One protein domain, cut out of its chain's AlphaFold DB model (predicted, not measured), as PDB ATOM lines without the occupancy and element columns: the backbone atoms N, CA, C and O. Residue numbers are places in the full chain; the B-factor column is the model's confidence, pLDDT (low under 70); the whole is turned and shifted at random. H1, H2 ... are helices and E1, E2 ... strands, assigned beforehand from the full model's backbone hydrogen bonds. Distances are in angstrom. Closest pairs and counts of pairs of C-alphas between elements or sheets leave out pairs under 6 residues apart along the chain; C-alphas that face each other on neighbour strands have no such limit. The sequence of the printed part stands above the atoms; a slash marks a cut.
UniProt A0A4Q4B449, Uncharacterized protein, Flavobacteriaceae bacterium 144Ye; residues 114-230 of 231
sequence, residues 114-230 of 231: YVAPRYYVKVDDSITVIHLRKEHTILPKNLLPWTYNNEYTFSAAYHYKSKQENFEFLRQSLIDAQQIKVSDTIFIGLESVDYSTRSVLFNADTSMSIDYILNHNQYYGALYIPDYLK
ATOM      1  N   TYR A 114     529.385 -70.215  14.039       78.94
ATOM      2  CA  TYR A 114     527.997 -69.832  14.275       78.94
ATOM      3  C   TYR A 114     527.234 -71.007  14.875       78.94
ATOM      4  O   TYR A 114     527.383 -72.129  14.404       78.94
ATOM      5  N   VAL A 115     526.403 -70.756  15.884       82.06
ATOM      6  CA  VAL A 115     525.527 -71.770  16.483       82.06
ATOM      7  C   VAL A 115     524.107 -71.230  16.489       82.06
ATOM      8  O   VAL A 115     523.885 -70.082  16.874       82.06
ATOM      9  N   ALA A 116     523.145 -72.043  16.057       82.62
ATOM     10  CA  ALA A 116     521.743 -71.670  16.081       82.62
ATOM     11  C   ALA A 116     520.811 -72.843  16.386       82.62
ATOM     12  O   ALA A 116     521.016 -73.950  15.885       82.62
ATOM     13  N   PRO A 117     519.732 -72.589  17.142       86.75
ATOM     14  CA  PRO A 117     518.681 -73.570  17.329       86.75
ATOM     15  C   PRO A 117     517.889 -73.776  16.032       86.75
ATOM     16  O   PRO A 117     517.520 -72.816  15.342       86.75
ATOM     17  N   ARG A 118     517.588 -75.037  15.721       87.06
ATOM     18  CA  ARG A 118     516.774 -75.465  14.578       87.06
ATOM     19  C   ARG A 118     515.716 -76.464  15.033       87.06
ATOM     20  O   ARG A 118     515.980 -77.298  15.896       87.06
ATOM     21  N   TYR A 119     514.544 -76.417  14.404       88.75
ATOM     22  CA  TYR A 119     513.587 -77.515  14.502       88.75
ATOM     23  C   TYR A 119     514.093 -78.717  13.704       88.75
ATOM     24  O   TYR A 119     514.705 -78.548  12.646       88.75
ATOM     25  N   TYR A 120     513.804 -79.923  14.169       91.00
ATOM     26  CA  TYR A 120     514.057 -81.145  13.416       91.00
ATOM     27  C   TYR A 120     512.977 -82.186  13.679       91.00
ATOM     28  O   TYR A 120     512.247 -82.116  14.664       91.00
ATOM     29  N   VAL A 121     512.887 -83.161  12.785       91.12
ATOM     30  CA  VAL A 121     512.016 -84.327  12.940       91.12
ATOM     31  C   VAL A 121     512.906 -85.552  12.954       91.12
ATOM     32  O   VAL A 121     513.847 -85.648  12.158       91.12
ATOM     33  N   LYS A 122     512.615 -86.476  13.866       87.00
ATOM     34  CA  LYS A 122     513.236 -87.793  13.892       87.00
ATOM     35  C   LYS A 122     512.220 -88.807  13.387       87.00
ATOM     36  O   LYS A 122     511.229 -89.066  14.063       87.00
ATOM     37  N   VAL A 123     512.461 -89.343  12.195       79.81
ATOM     38  CA  VAL A 123     511.681 -90.459  11.645       79.81
ATOM     39  C   VAL A 123     512.604 -91.666  11.622       79.81
ATOM     40  O   VAL A 123     513.644 -91.638  10.954       79.81
ATOM     41  N   ASP A 124     512.247 -92.685  12.399       78.50
ATOM     42  CA  ASP A 124     513.093 -93.842  12.703       78.50
ATOM     43  C   ASP A 124     514.449 -93.391  13.295       78.50
ATOM     44  O   ASP A 124     514.484 -92.787  14.370       78.50
ATOM     45  N   ASP A 125     515.554 -93.606  12.576       78.44
ATOM     46  CA  ASP A 125     516.909 -93.158  12.943       78.44
ATOM     47  C   ASP A 125     517.420 -91.986  12.091       78.44
ATOM     48  O   ASP A 125     518.562 -91.544  12.229       78.44
ATOM     49  N   SER A 126     516.578 -91.453  11.204       81.62
ATOM     50  CA  SER A 126     516.939 -90.328  10.347       81.62
ATOM     51  C   SER A 126     516.546 -88.999  10.989       81.62
ATOM     52  O   SER A 126     515.405 -88.792  11.408       81.62
ATOM     53  N   ILE A 127     517.509 -88.080  11.056       85.94
ATOM     54  CA  ILE A 127     517.278 -86.705  11.496       85.94
ATOM     55  C   ILE A 127     517.099 -85.838  10.260       85.94
ATOM     56  O   ILE A 127     518.003 -85.722   9.432       85.94
ATOM     57  N   THR A 128     515.945 -85.187  10.173       84.69
ATOM     58  CA  THR A 128     515.677 -84.176   9.151       84.69
ATOM     59  C   THR A 128     515.572 -82.813   9.813       84.69
ATOM     60  O   THR A 128     514.592 -82.512  10.492       84.69
ATOM     61  N   VAL A 129     516.593 -81.979   9.618       83.44
ATOM     62  CA  VAL A 129     516.601 -80.592  10.096       83.44
ATOM     63  C   VAL A 129     515.643 -79.761   9.243       83.44
ATOM     64  O   VAL A 129     515.768 -79.703   8.017       83.44
ATOM     65  N   ILE A 130     514.681 -79.103   9.888       77.06
ATOM     66  CA  ILE A 130     513.698 -78.248   9.227       77.06
ATOM     67  C   ILE A 130     514.330 -76.875   9.001       77.06
ATOM     68  O   ILE A 130     514.413 -76.028   9.896       77.06
ATOM     69  N   HIS A 131     514.738 -76.618   7.762       68.75
ATOM     70  CA  HIS A 131     515.176 -75.287   7.360       68.75
ATOM     71  C   HIS A 131     513.983 -74.508   6.815       68.75
ATOM     72  O   HIS A 131     513.645 -74.632   5.637       68.75
ATOM     73  N   LEU A 132     513.416 -73.629   7.645       58.09
ATOM     74  CA  LEU A 132     512.266 -72.773   7.311       58.09
ATOM     75  C   LEU A 132     512.360 -72.117   5.923       58.09
ATOM     76  O   LEU A 132     511.356 -71.960   5.246       58.09
ATOM     77  N   ARG A 133     513.564 -71.749   5.461       55.97
ATOM     78  CA  ARG A 133     513.771 -71.154   4.132       55.97
ATOM     79  C   ARG A 133     513.831 -72.177   2.989       55.97
ATOM     80  O   ARG A 133     513.357 -71.870   1.898       55.97
ATOM     81  N   LYS A 134     514.417 -73.363   3.212       53.00
ATOM     82  CA  LYS A 134     514.578 -74.399   2.171       53.00
ATOM     83  C   LYS A 134     513.238 -75.029   1.788       53.00
ATOM     84  O   LYS A 134     513.092 -75.469   0.653       53.00
ATOM     85  N   GLU A 135     512.266 -75.033   2.698       48.44
ATOM     86  CA  GLU A 135     510.921 -75.552   2.419       48.44
ATOM     87  C   GLU A 135     510.096 -74.660   1.479       48.44
ATOM     88  O   GLU A 135     509.180 -75.144   0.823       48.44
ATOM     89  N   HIS A 136     510.436 -73.374   1.343       40.62
ATOM     90  CA  HIS A 136     509.709 -72.445   0.466       40.62
ATOM     91  C   HIS A 136     510.275 -72.345  -0.961       40.62
ATOM     92  O   HIS A 136     509.703 -71.653  -1.805       40.62
ATOM     93  N   THR A 137     511.401 -73.000  -1.266       40.38
ATOM     94  CA  THR A 137     512.031 -72.932  -2.595       40.38
ATOM     95  C   THR A 137     511.666 -74.131  -3.471       40.38
ATOM     96  O   THR A 137     511.917 -75.270  -3.105       40.38
ATOM     97  N   ILE A 138     511.158 -73.863  -4.681       37.91
ATOM     98  CA  ILE A 138     510.770 -74.871  -5.694       37.91
ATOM     99  C   ILE A 138     511.984 -75.659  -6.242       37.91
ATOM    100  O   ILE A 138     511.830 -76.739  -6.812       37.91
ATOM    101  N   LEU A 139     513.206 -75.134  -6.097       39.19
ATOM    102  CA  LEU A 139     514.422 -75.806  -6.561       39.19
ATOM    103  C   LEU A 139     514.866 -76.902  -5.572       39.19
ATOM    104  O   LEU A 139     514.897 -76.646  -4.369       39.19
ATOM    105  N   PRO A 140     515.263 -78.099  -6.052       37.81
ATOM    106  CA  PRO A 140     515.657 -79.208  -5.189       37.81
ATOM    107  C   PRO A 140     516.802 -78.836  -4.246       37.81
ATOM    108  O   PRO A 140     517.875 -78.428  -4.700       37.81
ATOM    109  N   LYS A 141     516.597 -79.099  -2.949       43.22
ATOM    110  CA  LYS A 141     517.571 -78.950  -1.848       43.22
ATOM    111  C   LYS A 141     518.935 -79.609  -2.132       43.22
ATOM    112  O   LYS A 141     519.932 -79.223  -1.536       43.22
ATOM    113  N   ASN A 142     518.975 -80.563  -3.069       37.59
ATOM    114  CA  ASN A 142     520.145 -81.375  -3.415       37.59
ATOM    115  C   ASN A 142     520.956 -80.854  -4.615       37.59
ATOM    116  O   ASN A 142     522.051 -81.351  -4.857       37.59
ATOM    117  N   LEU A 143     520.436 -79.909  -5.409       30.83
ATOM    118  CA  LEU A 143     521.120 -79.459  -6.637       30.83
ATOM    119  C   LEU A 143     522.109 -78.322  -6.405       30.83
ATOM    120  O   LEU A 143     522.938 -78.034  -7.269       30.83
ATOM    121  N   LEU A 144     522.016 -77.660  -5.259       34.88
ATOM    122  CA  LEU A 144     522.853 -76.530  -4.923       34.88
ATOM    123  C   LEU A 144     523.410 -76.786  -3.520       34.88
ATOM    124  O   LEU A 144     522.613 -76.914  -2.592       34.88
ATOM    125  N   PRO A 145     524.741 -76.897  -3.343       35.91
ATOM    126  CA  PRO A 145     525.380 -77.080  -2.039       35.91
ATOM    127  C   PRO A 145     525.311 -75.759  -1.258       35.91
ATOM    128  O   PRO A 145     526.303 -75.088  -0.995       35.91
ATOM    129  N   TRP A 146     524.088 -75.336  -0.951       40.91
ATOM    130  CA  TRP A 146     523.738 -74.103  -0.258       40.91
ATOM    131  C   TRP A 146     523.795 -74.257   1.265       40.91
ATOM    132  O   TRP A 146     523.262 -73.417   1.982       40.91
ATOM    133  N   THR A 147     524.439 -75.312   1.767       44.91
ATOM    134  CA  THR A 147     524.571 -75.616   3.199       44.91
ATOM    135  C   THR A 147     525.205 -74.484   4.001       44.91
ATOM    136  O   THR A 147     524.815 -74.288   5.139       44.91
ATOM    137  N   TYR A 148     526.128 -73.714   3.417       38.66
ATOM    138  CA  TYR A 148     526.934 -72.735   4.161       38.66
ATOM    139  C   TYR A 148     526.562 -71.263   3.918       38.66
ATOM    140  O   TYR A 148     527.134 -70.384   4.553       38.66
ATOM    141  N   ASN A 149     525.684 -70.957   2.952       40.41
ATOM    142  CA  ASN A 149     525.913 -69.739   2.170       40.41
ATOM    143  C   ASN A 149     524.791 -68.698   2.088       40.41
ATOM    144  O   ASN A 149     525.029 -67.665   1.480       40.41
ATOM    145  N   ASN A 150     523.584 -68.906   2.632       44.06
ATOM    146  CA  ASN A 150     522.548 -67.849   2.596       44.06
ATOM    147  C   ASN A 150     521.408 -68.023   3.619       44.06
ATOM    148  O   ASN A 150     520.224 -67.854   3.302       44.06
ATOM    149  N   GLU A 151     521.733 -68.320   4.874       46.16
ATOM    150  CA  GLU A 151     520.702 -68.450   5.916       46.16
ATOM    151  C   GLU A 151     520.321 -67.129   6.610       46.16
ATOM    152  O   GLU A 151     519.375 -67.114   7.392       46.16
ATOM    153  N   TYR A 152     520.960 -66.000   6.277       43.97
ATOM    154  CA  TYR A 152     520.866 -64.775   7.093       43.97
ATOM    155  C   TYR A 152     519.951 -63.659   6.591       43.97
ATOM    156  O   TYR A 152     519.905 -62.594   7.200       43.97
ATOM    157  N   THR A 153     519.210 -63.844   5.502       41.25
ATOM    158  CA  THR A 153     518.449 -62.726   4.921       41.25
ATOM    159  C   THR A 153     517.032 -63.115   4.532       41.25
ATOM    160  O   THR A 153     516.796 -63.708   3.485       41.25
ATOM    161  N   PHE A 154     516.095 -62.681   5.375       41.94
ATOM    162  CA  PHE A 154     514.647 -62.660   5.171       41.94
ATOM    163  C   PHE A 154     513.927 -64.014   5.157       41.94
ATOM    164  O   PHE A 154     513.802 -64.694   4.141       41.94
ATOM    165  N   SER A 155     513.289 -64.302   6.287       41.41
ATOM    166  CA  SER A 155     511.923 -64.818   6.294       41.41
ATOM    167  C   SER A 155     511.153 -64.033   7.353       41.41
ATOM    168  O   SER A 155     511.686 -63.798   8.437       41.41
ATOM    169  N   ALA A 156     509.912 -63.627   7.078       32.66
ATOM    170  CA  ALA A 156     509.035 -63.086   8.118       32.66
ATOM    171  C   ALA A 156     508.908 -64.076   9.298       32.66
ATOM    172  O   ALA A 156     508.847 -63.659  10.450       32.66
ATOM    173  N   ALA A 157     509.024 -65.385   9.032       42.38
ATOM    174  CA  ALA A 157     509.085 -66.417  10.064       42.38
ATOM    175  C   ALA A 157     510.338 -66.319  10.956       42.38
ATOM    176  O   ALA A 157     510.293 -66.731  12.106       42.38
ATOM    177  N   TYR A 158     511.445 -65.743  10.470       56.59
ATOM    178  CA  TYR A 158     512.668 -65.561  11.261       56.59
ATOM    179  C   TYR A 158     512.519 -64.450  12.311       56.59
ATOM    180  O   TYR A 158     513.033 -64.583  13.418       56.59
ATOM    181  N   HIS A 159     511.767 -63.390  11.995       58.84
ATOM    182  CA  HIS A 159     511.509 -62.272  12.913       58.84
ATOM    183  C   HIS A 159     510.453 -62.580  13.981       58.84
ATOM    184  O   HIS A 159     510.389 -61.898  14.999       58.84
ATOM    185  N   TYR A 160     509.646 -63.617  13.763       65.62
ATOM    186  CA  TYR A 160     508.587 -64.046  14.673       65.62
ATOM    187  C   TYR A 160     508.754 -65.515  15.088       65.62
ATOM    188  O   TYR A 160     507.784 -66.180  15.444       65.62
ATOM    189  N   LYS A 161     509.984 -66.039  15.056       74.56
ATOM    190  CA  LYS A 161     510.283 -67.441  15.394       74.56
ATOM    191  C   LYS A 161     509.973 -67.803  16.856       74.56
ATOM    192  O   LYS A 161     509.895 -68.982  17.179       74.56
ATOM    193  N   SER A 162     509.794 -66.797  17.714       78.69
ATOM    194  CA  SER A 162     509.384 -66.918  19.118       78.69
ATOM    195  C   SER A 162     507.880 -67.122  19.316       78.69
ATOM    196  O   SER A 162     507.442 -67.374  20.436       78.69
ATOM    197  N   LYS A 163     507.076 -66.971  18.257       82.00
ATOM    198  CA  LYS A 163     505.613 -67.032  18.315       82.00
ATOM    199  C   LYS A 163     505.113 -68.460  18.125       82.00
ATOM    200  O   LYS A 163     505.499 -69.123  17.162       82.00
ATOM    201  N   GLN A 164     504.216 -68.891  19.010       87.50
ATOM    202  CA  GLN A 164     503.563 -70.199  18.936       87.50
ATOM    203  C   GLN A 164     502.788 -70.354  17.626       87.50
ATOM    204  O   GLN A 164     502.875 -71.384  16.970       87.50
ATOM    205  N   GLU A 165     502.096 -69.303  17.191       78.06
ATOM    206  CA  GLU A 165     501.267 -69.308  15.985       78.06
ATOM    207  C   GLU A 165     502.080 -69.663  14.733       78.06
ATOM    208  O   GLU A 165     501.592 -70.345  13.832       78.06
ATOM    209  N   ASN A 166     503.350 -69.255  14.692       75.81
ATOM    210  CA  ASN A 166     504.247 -69.588  13.589       75.81
ATOM    211  C   ASN A 166     504.766 -71.019  13.655       75.81
ATOM    212  O   ASN A 166     504.997 -71.624  12.608       75.81
ATOM    213  N   PHE A 167     504.964 -71.556  14.858       85.06
ATOM    214  CA  PHE A 167     505.274 -72.971  15.027       85.06
ATOM    215  C   PHE A 167     504.098 -73.838  14.560       85.06
ATOM    216  O   PHE A 167     504.304 -74.762  13.774       85.06
ATOM    217  N   GLU A 168     502.869 -73.490  14.942       83.12
ATOM    218  CA  GLU A 168     501.671 -74.211  14.498       83.12
ATOM    219  C   GLU A 168     501.486 -74.124  12.980       83.12
ATOM    220  O   GLU A 168     501.253 -75.136  12.319       83.12
ATOM    221  N   PHE A 169     501.678 -72.934  12.399       77.75
ATOM    222  CA  PHE A 169     501.637 -72.755  10.948       77.75
ATOM    223  C   PHE A 169     502.693 -73.605  10.226       77.75
ATOM    224  O   PHE A 169     502.393 -74.237   9.208       77.75
ATOM    225  N   LEU A 170     503.925 -73.649  10.747       78.81
ATOM    226  CA  LEU A 170     504.992 -74.499  10.219       78.81
ATOM    227  C   LEU A 170     504.596 -75.974  10.278       78.81
ATOM    228  O   LEU A 170     504.700 -76.674   9.272       78.81
ATOM    229  N   ARG A 171     504.151 -76.443  11.448       82.44
ATOM    230  CA  ARG A 171     503.762 -77.836  11.663       82.44
ATOM    231  C   ARG A 171     502.658 -78.244  10.693       82.44
ATOM    232  O   ARG A 171     502.798 -79.262  10.022       82.44
ATOM    233  N   GLN A 172     501.618 -77.422  10.558       75.38
ATOM    234  CA  GLN A 172     500.534 -77.676   9.610       75.38
ATOM    235  C   GLN A 172     501.041 -77.704   8.163       75.38
ATOM    236  O   GLN A 172     500.713 -78.622   7.423       75.38
ATOM    237  N   SER A 173     501.916 -76.770   7.780       71.81
ATOM    238  CA  SER A 173     502.489 -76.729   6.428       71.81
ATOM    239  C   SER A 173     503.305 -77.984   6.092       71.81
ATOM    240  O   SER A 173     503.254 -78.472   4.965       71.81
ATOM    241  N   LEU A 174     504.056 -78.522   7.059       75.62
ATOM    242  CA  LEU A 174     504.822 -79.761   6.883       75.62
ATOM    243  C   LEU A 174     503.905 -80.986   6.750       75.62
ATOM    244  O   LEU A 174     504.202 -81.879   5.955       75.62
ATOM    245  N   ILE A 175     502.793 -81.013   7.492       81.12
ATOM    246  CA  ILE A 175     501.756 -82.051   7.386       81.12
ATOM    247  C   ILE A 175     501.080 -81.987   6.010       81.12
ATOM    248  O   ILE A 175     501.003 -83.000   5.316       81.12
ATOM    249  N   ASP A 176     500.643 -80.800   5.585       70.38
ATOM    250  CA  ASP A 176     499.963 -80.581   4.302       70.38
ATOM    251  C   ASP A 176     500.867 -80.948   3.115       70.38
ATOM    252  O   ASP A 176     500.417 -81.527   2.125       70.38
ATOM    253  N   ALA A 177     502.168 -80.665   3.236       69.62
ATOM    254  CA  ALA A 177     503.189 -81.045   2.264       69.62
ATOM    255  C   ALA A 177     503.621 -82.523   2.356       69.62
ATOM    256  O   ALA A 177     504.523 -82.929   1.621       69.62
ATOM    257  N   GLN A 178     503.007 -83.319   3.240       80.62
ATOM    258  CA  GLN A 178     503.311 -84.737   3.478       80.62
ATOM    259  C   GLN A 178     504.773 -85.006   3.875       80.62
ATOM    260  O   GLN A 178     505.303 -86.088   3.628       80.62
ATOM    261  N   GLN A 179     505.440 -84.024   4.484       74.56
ATOM    262  CA  GLN A 179     506.811 -84.180   4.979       74.56
ATOM    263  C   GLN A 179     506.852 -84.835   6.360       74.56
ATOM    264  O   GLN A 179     507.839 -85.483   6.698       74.56
ATOM    265  N   ILE A 180     505.781 -84.663   7.136       83.19
ATOM    266  CA  ILE A 180     505.576 -85.297   8.439       83.19
ATOM    267  C   ILE A 180     504.129 -85.775   8.564       83.19
ATOM    268  O   ILE A 180     503.231 -85.277   7.882       83.19
ATOM    269  N   LYS A 181     503.884 -86.721   9.465       88.81
ATOM    270  CA  LYS A 181     502.542 -87.128   9.891       88.81
ATOM    271  C   LYS A 181     502.063 -86.243  11.036       88.81
ATOM    272  O   LYS A 181     502.849 -85.669  11.782       88.81
ATOM    273  N   VAL A 182     500.747 -86.214  11.247       89.06
ATOM    274  CA  VAL A 182     500.129 -85.526  12.398       89.06
ATOM    275  C   VAL A 182     500.680 -86.045  13.734       89.06
ATOM    276  O   VAL A 182     500.787 -85.282  14.692       89.06
ATOM    277  N   SER A 183     501.046 -87.328  13.794       88.50
ATOM    278  CA  SER A 183     501.620 -87.984  14.973       88.50
ATOM    279  C   SER A 183     503.098 -87.673  15.215       88.50
ATOM    280  O   SER A 183     503.604 -88.033  16.274       88.50
ATOM    281  N   ASP A 184     503.800 -87.078  14.251       88.69
ATOM    282  CA  ASP A 184     505.243 -86.886  14.362       88.69
ATOM    283  C   ASP A 184     505.562 -85.713  15.294       88.69
ATOM    284  O   ASP A 184     504.899 -84.668  15.288       88.69
ATOM    285  N   THR A 185     506.614 -85.887  16.088       91.06
ATOM    286  CA  THR A 185     507.098 -84.874  17.023       91.06
ATOM    287  C   THR A 185     508.169 -84.014  16.360       91.06
ATOM    288  O   THR A 185     509.141 -84.524  15.799       91.06
ATOM    289  N   ILE A 186     508.007 -82.692  16.456       90.75
ATOM    290  CA  ILE A 186     509.043 -81.732  16.074       90.75
ATOM    291  C   ILE A 186     509.889 -81.437  17.313       90.75
ATOM    292  O   ILE A 186     509.377 -80.937  18.313       90.75
ATOM    293  N   PHE A 187     511.176 -81.741  17.236       93.69
ATOM    294  CA  PHE A 187     512.167 -81.505  18.280       93.69
ATOM    295  C   PHE A 187     512.988 -80.246  17.985       93.69
ATOM    296  O   PHE A 187     512.867 -79.635  16.918       93.69
ATOM    297  N   ILE A 188     513.853 -79.870  18.927       91.50
ATOM    298  CA  ILE A 188     514.797 -78.758  18.787       91.50
ATOM    299  C   ILE A 188     516.219 -79.284  18.976       91.50
ATOM    300  O   ILE A 188     516.482 -80.026  19.921       91.50
ATOM    301  N   GLY A 189     517.111 -78.905  18.061       91.88
ATOM    302  CA  GLY A 189     518.540 -79.217  18.085       91.88
ATOM    303  C   GLY A 189     519.393 -77.970  17.843       91.88
ATOM    304  O   GLY A 189     518.868 -76.916  17.468       91.88
ATOM    305  N   LEU A 190     520.710 -78.092  18.005       91.06
ATOM    306  CA  LEU A 190     521.677 -77.043  17.678       91.06
ATOM    307  C   LEU A 190     522.419 -77.377  16.388       91.06
ATOM    308  O   LEU A 190     523.069 -78.412  16.278       91.06
ATOM    309  N   GLU A 191     522.362 -76.462  15.431       87.38
ATOM    310  CA  GLU A 191     523.199 -76.484  14.239       87.38
ATOM    311  C   GLU A 191     524.395 -75.563  14.464       87.38
ATOM    312  O   GLU A 191     524.222 -74.387  14.799       87.38
ATOM    313  N   SER A 192     525.603 -76.091  14.291       86.81
ATOM    314  CA  SER A 192     526.834 -75.312  14.329       86.81
ATOM    315  C   SER A 192     527.526 -75.317  12.974       86.81
ATOM    316  O   SER A 192     527.616 -76.339  12.293       86.81
ATOM    317  N   VAL A 193     528.007 -74.144  12.576       80.25
ATOM    318  CA  VAL A 193     528.724 -73.911  11.327       80.25
ATOM    319  C   VAL A 193     530.079 -73.333  11.675       80.25
ATOM    320  O   VAL A 193     530.158 -72.226  12.199       80.25
ATOM    321  N   ASP A 194     531.134 -74.068  11.360       80.69
ATOM    322  CA  ASP A 194     532.502 -73.567  11.415       80.69
ATOM    323  C   ASP A 194     532.859 -73.003  10.035       80.69
ATOM    324  O   ASP A 194     532.949 -73.732   9.044       80.69
ATOM    325  N   TYR A 195     533.042 -71.686   9.949       70.88
ATOM    326  CA  TYR A 195     533.363 -70.988   8.705       70.88
ATOM    327  C   TYR A 195     534.798 -71.224   8.232       70.88
ATOM    328  O   TYR A 195     535.060 -71.140   7.026       70.88
ATOM    329  N   SER A 196     535.710 -71.546   9.150       75.12
ATOM    330  CA  SER A 196     537.108 -71.858   8.860       75.12
ATOM    331  C   SER A 196     537.208 -73.210   8.151       75.12
ATOM    332  O   SER A 196     537.841 -73.322   7.096       75.12
ATOM    333  N   THR A 197     536.522 -74.232   8.673       80.12
ATOM    334  CA  THR A 197     536.523 -75.590   8.095       80.12
ATOM    335  C   THR A 197     535.399 -75.836   7.090       80.12
ATOM    336  O   THR A 197     535.461 -76.797   6.321       80.12
ATOM    337  N   ARG A 198     534.391 -74.955   7.049       70.12
ATOM    338  CA  ARG A 198     533.118 -75.128   6.322       70.12
ATOM    339  C   ARG A 198     532.347 -76.377   6.752       70.12
ATOM    340  O   ARG A 198     531.559 -76.908   5.967       70.12
ATOM    341  N   SER A 199     532.600 -76.866   7.964       76.81
ATOM    342  CA  SER A 199     531.882 -78.009   8.517       76.81
ATOM    343  C   SER A 199     530.555 -77.560   9.123       76.81
ATOM    344  O   SER A 199     530.438 -76.461   9.669       76.81
ATOM    345  N   VAL A 200     529.543 -78.413   8.976       78.06
ATOM    346  CA  VAL A 200     528.228 -78.239   9.594       78.06
ATOM    347  C   VAL A 200     527.995 -79.447  10.483       78.06
ATOM    348  O   VAL A 200     528.067 -80.583  10.008       78.06
ATOM    349  N   LEU A 201     527.745 -79.202  11.763       89.25
ATOM    350  CA  LEU A 201     527.425 -80.227  12.746       89.25
ATOM    351  C   LEU A 201     526.025 -79.975  13.294       89.25
ATOM    352  O   LEU A 201     525.595 -78.833  13.446       89.25
ATOM    353  N   PHE A 202     525.320 -81.058  13.598       90.38
ATOM    354  CA  PHE A 202     524.002 -80.996  14.202       90.38
ATOM    355  C   PHE A 202     523.985 -81.807  15.492       90.38
ATOM    356  O   PHE A 202     524.288 -83.001  15.478       90.38
ATOM    357  N   ASN A 203     523.634 -81.159  16.598       92.56
ATOM    358  CA  ASN A 203     523.429 -81.802  17.883       92.56
ATOM    359  C   ASN A 203     521.925 -81.908  18.170       92.56
ATOM    360  O   ASN A 203     521.225 -80.901  18.246       92.56
ATOM    361  N   ALA A 204     521.446 -83.142  18.319       92.69
ATOM    362  CA  ALA A 204     520.038 -83.462  18.523       92.69
ATOM    363  C   ALA A 204     519.605 -83.466  20.002       92.69
ATOM    364  O   ALA A 204     518.434 -83.719  20.280       92.69
ATOM    365  N   ASP A 205     520.521 -83.204  20.940       92.12
ATOM    366  CA  ASP A 205     520.226 -83.108  22.370       92.12
ATOM    367  C   ASP A 205     519.291 -81.919  22.638       92.12
ATOM    368  O   ASP A 205     519.684 -80.747  22.589       92.12
ATOM    369  N   THR A 206     518.021 -82.236  22.883       89.88
ATOM    370  CA  THR A 206     516.973 -81.240  23.095       89.88
ATOM    371  C   THR A 206     517.174 -80.464  24.390       89.88
ATOM    372  O   THR A 206     516.954 -79.254  24.382       89.88
ATOM    373  N   SER A 207     517.662 -81.093  25.462       90.38
ATOM    374  CA  SER A 207     517.909 -80.417  26.740       90.38
ATOM    375  C   SER A 207     518.998 -79.358  26.588       90.38
ATOM    376  O   SER A 207     518.772 -78.185  26.883       90.38
ATOM    377  N   MET A 208     520.132 -79.736  25.992       90.75
ATOM    378  CA  MET A 208     521.219 -78.795  25.709       90.75
ATOM    379  C   MET A 208     520.769 -77.664  24.764       90.75
ATOM    380  O   MET A 208     521.199 -76.516  24.890       90.75
ATOM    381  N   SER A 209     519.885 -77.970  23.810       90.62
ATOM    382  CA  SER A 209     519.347 -76.978  22.874       90.62
ATOM    383  C   SER A 209     518.411 -75.975  23.549       90.62
ATOM    384  O   SER A 209     518.470 -74.783  23.242       90.62
ATOM    385  N   ILE A 210     517.568 -76.437  24.475       89.75
ATOM    386  CA  ILE A 210     516.691 -75.586  25.288       89.75
ATOM    387  C   ILE A 210     517.530 -74.680  26.187       89.75
ATOM    388  O   ILE A 210     517.318 -73.467  26.179       89.75
ATOM    389  N   ASP A 211     518.535 -75.230  26.870       91.19
ATOM    390  CA  ASP A 211     519.458 -74.449  27.694       91.19
ATOM    391  C   ASP A 211     520.154 -73.364  26.870       91.19
ATOM    392  O   ASP A 211     520.242 -72.208  27.292       91.19
ATOM    393  N   TYR A 212     520.605 -73.697  25.658       89.31
ATOM    394  CA  TYR A 212     521.180 -72.710  24.751       89.31
ATOM    395  C   TYR A 212     520.177 -71.601  24.415       89.31
ATOM    396  O   TYR A 212     520.523 -70.430  24.539       89.31
ATOM    397  N   ILE A 213     518.935 -71.938  24.040       86.50
ATOM    398  CA  ILE A 213     517.888 -70.955  23.704       86.50
ATOM    399  C   ILE A 213     517.592 -70.014  24.875       86.50
ATOM    400  O   ILE A 213     517.474 -68.805  24.668       86.50
ATOM    401  N   LEU A 214     517.464 -70.556  26.089       86.38
ATOM    402  CA  LEU A 214     517.130 -69.780  27.285       86.38
ATOM    403  C   LEU A 214     518.261 -68.826  27.689       86.38
ATOM    404  O   LEU A 214     517.993 -67.717  28.149       86.38
ATOM    405  N   ASN A 215     519.516 -69.232  27.481       85.44
ATOM    406  CA  ASN A 215     520.691 -68.459  27.886       85.44
ATOM    407  C   ASN A 215     521.266 -67.563  26.772       85.44
ATOM    408  O   ASN A 215     521.968 -66.596  27.062       85.44
ATOM    409  N   HIS A 216     520.970 -67.846  25.500       75.38
ATOM    410  CA  HIS A 216     521.496 -67.116  24.342       75.38
ATOM    411  C   HIS A 216     520.361 -66.446  23.570       75.38
ATOM    412  O   HIS A 216     519.878 -66.922  22.542       75.38
ATOM    413  N   ASN A 217     519.960 -65.274  24.057       59.25
ATOM    414  CA  ASN A 217     518.930 -64.458  23.425       59.25
ATOM    415  C   ASN A 217     519.539 -63.647  22.267       59.25
ATOM    416  O   ASN A 217     519.837 -62.459  22.392       59.25
ATOM    417  N   GLN A 218     519.810 -64.312  21.144       63.28
ATOM    418  CA  GLN A 218     520.347 -63.647  19.958       63.28
ATOM    419  C   GLN A 218     519.240 -63.016  19.105       63.28
ATOM    420  O   GLN A 218     518.071 -63.393  19.177       63.28
ATOM    421  N   TYR A 219     519.648 -62.026  18.307       52.78
ATOM    422  CA  TYR A 219     518.839 -61.181  17.428       52.78
ATOM    423  C   TYR A 219     517.529 -61.828  16.935       52.78
ATOM    424  O   TYR A 219     517.522 -62.938  16.396       52.78
ATOM    425  N   TYR A 220     516.431 -61.077  17.081       57.97
ATOM    426  CA  TYR A 220     515.058 -61.455  16.705       57.97
ATOM    427  C   TYR A 220     514.355 -62.479  17.623       57.97
ATOM    428  O   TYR A 220     513.306 -63.011  17.262       57.97
ATOM    429  N   GLY A 221     514.882 -62.683  18.836       67.00
ATOM    430  CA  GLY A 221     514.238 -63.418  19.932       67.00
ATOM    431  C   GLY A 221     514.571 -64.911  19.968       67.00
ATOM    432  O   GLY A 221     515.161 -65.453  19.035       67.00
ATOM    433  N   ALA A 222     514.191 -65.584  21.052       80.94
ATOM    434  CA  ALA A 222     514.324 -67.032  21.209       80.94
ATOM    435  C   ALA A 222     513.456 -67.806  20.198       80.94
ATOM    436  O   ALA A 222     512.399 -67.334  19.784       80.94
ATOM    437  N   LEU A 223     513.887 -69.003  19.789       84.31
ATOM    438  CA  LEU A 223     513.010 -69.933  19.067       84.31
ATOM    439  C   LEU A 223     511.883 -70.376  20.016       84.31
ATOM    440  O   LEU A 223     512.152 -70.627  21.189       84.31
ATOM    441  N   TYR A 224     510.640 -70.452  19.536       87.75
ATOM    442  CA  TYR A 224     509.544 -70.992  20.338       87.75
ATOM    443  C   TYR A 224     509.854 -72.443  20.729       87.75
ATOM    444  O   TYR A 224     510.242 -73.254  19.891       87.75
ATOM    445  N   ILE A 225     509.695 -72.759  22.014       91.62
ATOM    446  CA  ILE A 225     509.835 -74.119  22.535       91.62
ATOM    447  C   ILE A 225     508.414 -74.661  22.722       91.62
ATOM    448  O   ILE A 225     507.692 -74.111  23.562       91.62
ATOM    449  N   PRO A 226     507.998 -75.686  21.956       91.19
ATOM    450  CA  PRO A 226     506.716 -76.350  22.154       91.19
ATOM    451  C   PRO A 226     506.579 -76.888  23.575       91.19
ATOM    452  O   PRO A 226     507.552 -77.371  24.154       91.19
ATOM    453  N   ASP A 227     505.374 -76.818  24.136       92.31
ATOM    454  CA  ASP A 227     505.151 -77.144  25.551       92.31
ATOM    455  C   ASP A 227     505.523 -78.591  25.893       92.31
ATOM    456  O   ASP A 227     506.115 -78.835  26.937       92.31
ATOM    457  N   TYR A 228     505.311 -79.522  24.962       91.56
ATOM    458  CA  TYR A 228     505.675 -80.933  25.118       91.56
ATOM    459  C   TYR A 228     507.194 -81.203  25.177       91.56
ATOM    460  O   TYR A 228     507.589 -82.346  25.370       91.56
ATOM    461  N   LEU A 229     508.049 -80.196  24.956       90.50
ATOM    462  CA  LEU A 229     509.509 -80.304  25.115       90.50
ATOM    463  C   LEU A 229     510.024 -79.650  26.405       90.50
ATOM    464  O   LEU A 229     511.229 -79.652  26.633       90.50
ATOM    465  N   LYS A 230     509.152 -79.023  27.205       85.06
ATOM    466  CA  LYS A 230     509.537 -78.323  28.445       85.06
ATOM    467  C   LYS A 230     509.473 -79.214  29.689       85.06
ATOM    468  O   LYS A 230     509.862 -78.754  30.760       85.06
TER     469      LYS A 230
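What this domain is: This is residues 114 to 230 of the 231 residues of an uncharacterized protein of Flavobacteriaceae bacterium 144Ye (UniProt A0A4Q4B449). A strongly twisted sheet of four strands, curled like part of a barrel, is made of two hairpins side by side, E1 with E2 and E3 with E4. Helix H3 packs over E3 and E1, the longest helix, H2, grazes the sheet near the first residue of E3, and residues 137 to 145 of a long loop stick out from the body. The printed part has 117 residues, with three named helices and four named strands in the order E1, E2, H1, H2, E3, E4, H3; the sheet's order is E2, E1, E3, E4, antiparallel throughout. The class is mixed, helices and strands, with under half of the residues in named elements. The whole is compact, with a radius of gyration of the C-alphas of 14.0 A and spans of 38 by 35 by 31 A.

Where its parts are: E1, residues 114 to 123, begins with C-alpha 114 at (527.997, -69.832, 14.275), is 26.4 A long and bends by 57 degrees at residue 117. E2 is residues 126 to 130. H1 is residues 156 to 159, and H2, residues 164 to 176, is 18.3 A long. E3, residues 186 to 194, begins with C-alpha 186 at (509.043, -81.732, 16.074) and is 25.3 A long. E4 is residues 199 to 203. H3, residues 206 to 215, is 14.1 A long and ends with C-alpha 215 at (520.691, -68.459, 27.886).

How they stand to each other: In the hairpin of E1 and E2, N 121 and O 128 are 2.9 A apart, within hydrogen-bond range. The inner strands E1 and E3 are antiparallel at 140 degrees, with N 118 and O 189 at 2.9 A. In the hairpin of E3 and E4, N 192 and O 201 are 2.9 A apart. The edge strands E2 and E4 are only just apart, at 8.5 A. E2, H1 H2 and E3 form a split strand-helix-strand unit, two strands running the same way with E1 between them, and its crossover is right-handed. H3 is on the sheet at a height of 9.0 A, over E3 and only just over E1, with 3 C-alphas there; its closest C-alphas to E3 are those of Ser 209 and Gly 189, 5.3 A. On the local plane it stands at 58 degrees to E3, only just slantwise to the strands. H2 only just is on the sheet, which it only grazes with residues 167 to 174; the closest C-alphas of H2 and E3, those of Arg 171 and Ile 186, are 7.9 A apart. H1 is not on the sheet; it is close to but not clearly touching H2, with the C-alphas of Ala 157 and Asn 166 at 6.8 A. In H2 and H3 every O i to N i+4 pair is within hydrogen-bond range; H1 is too short for such a pair.

The domain as a whole: The C-alphas farthest apart, those of Val 182 and Ser 196, are 39.6 A apart. The printed part has no cut. The link from E2 to H1, 25 residues, is long. Mean pLDDT of the printed part is 73.0; residues 131 to 160, 177 and 217 to 221 are under 70.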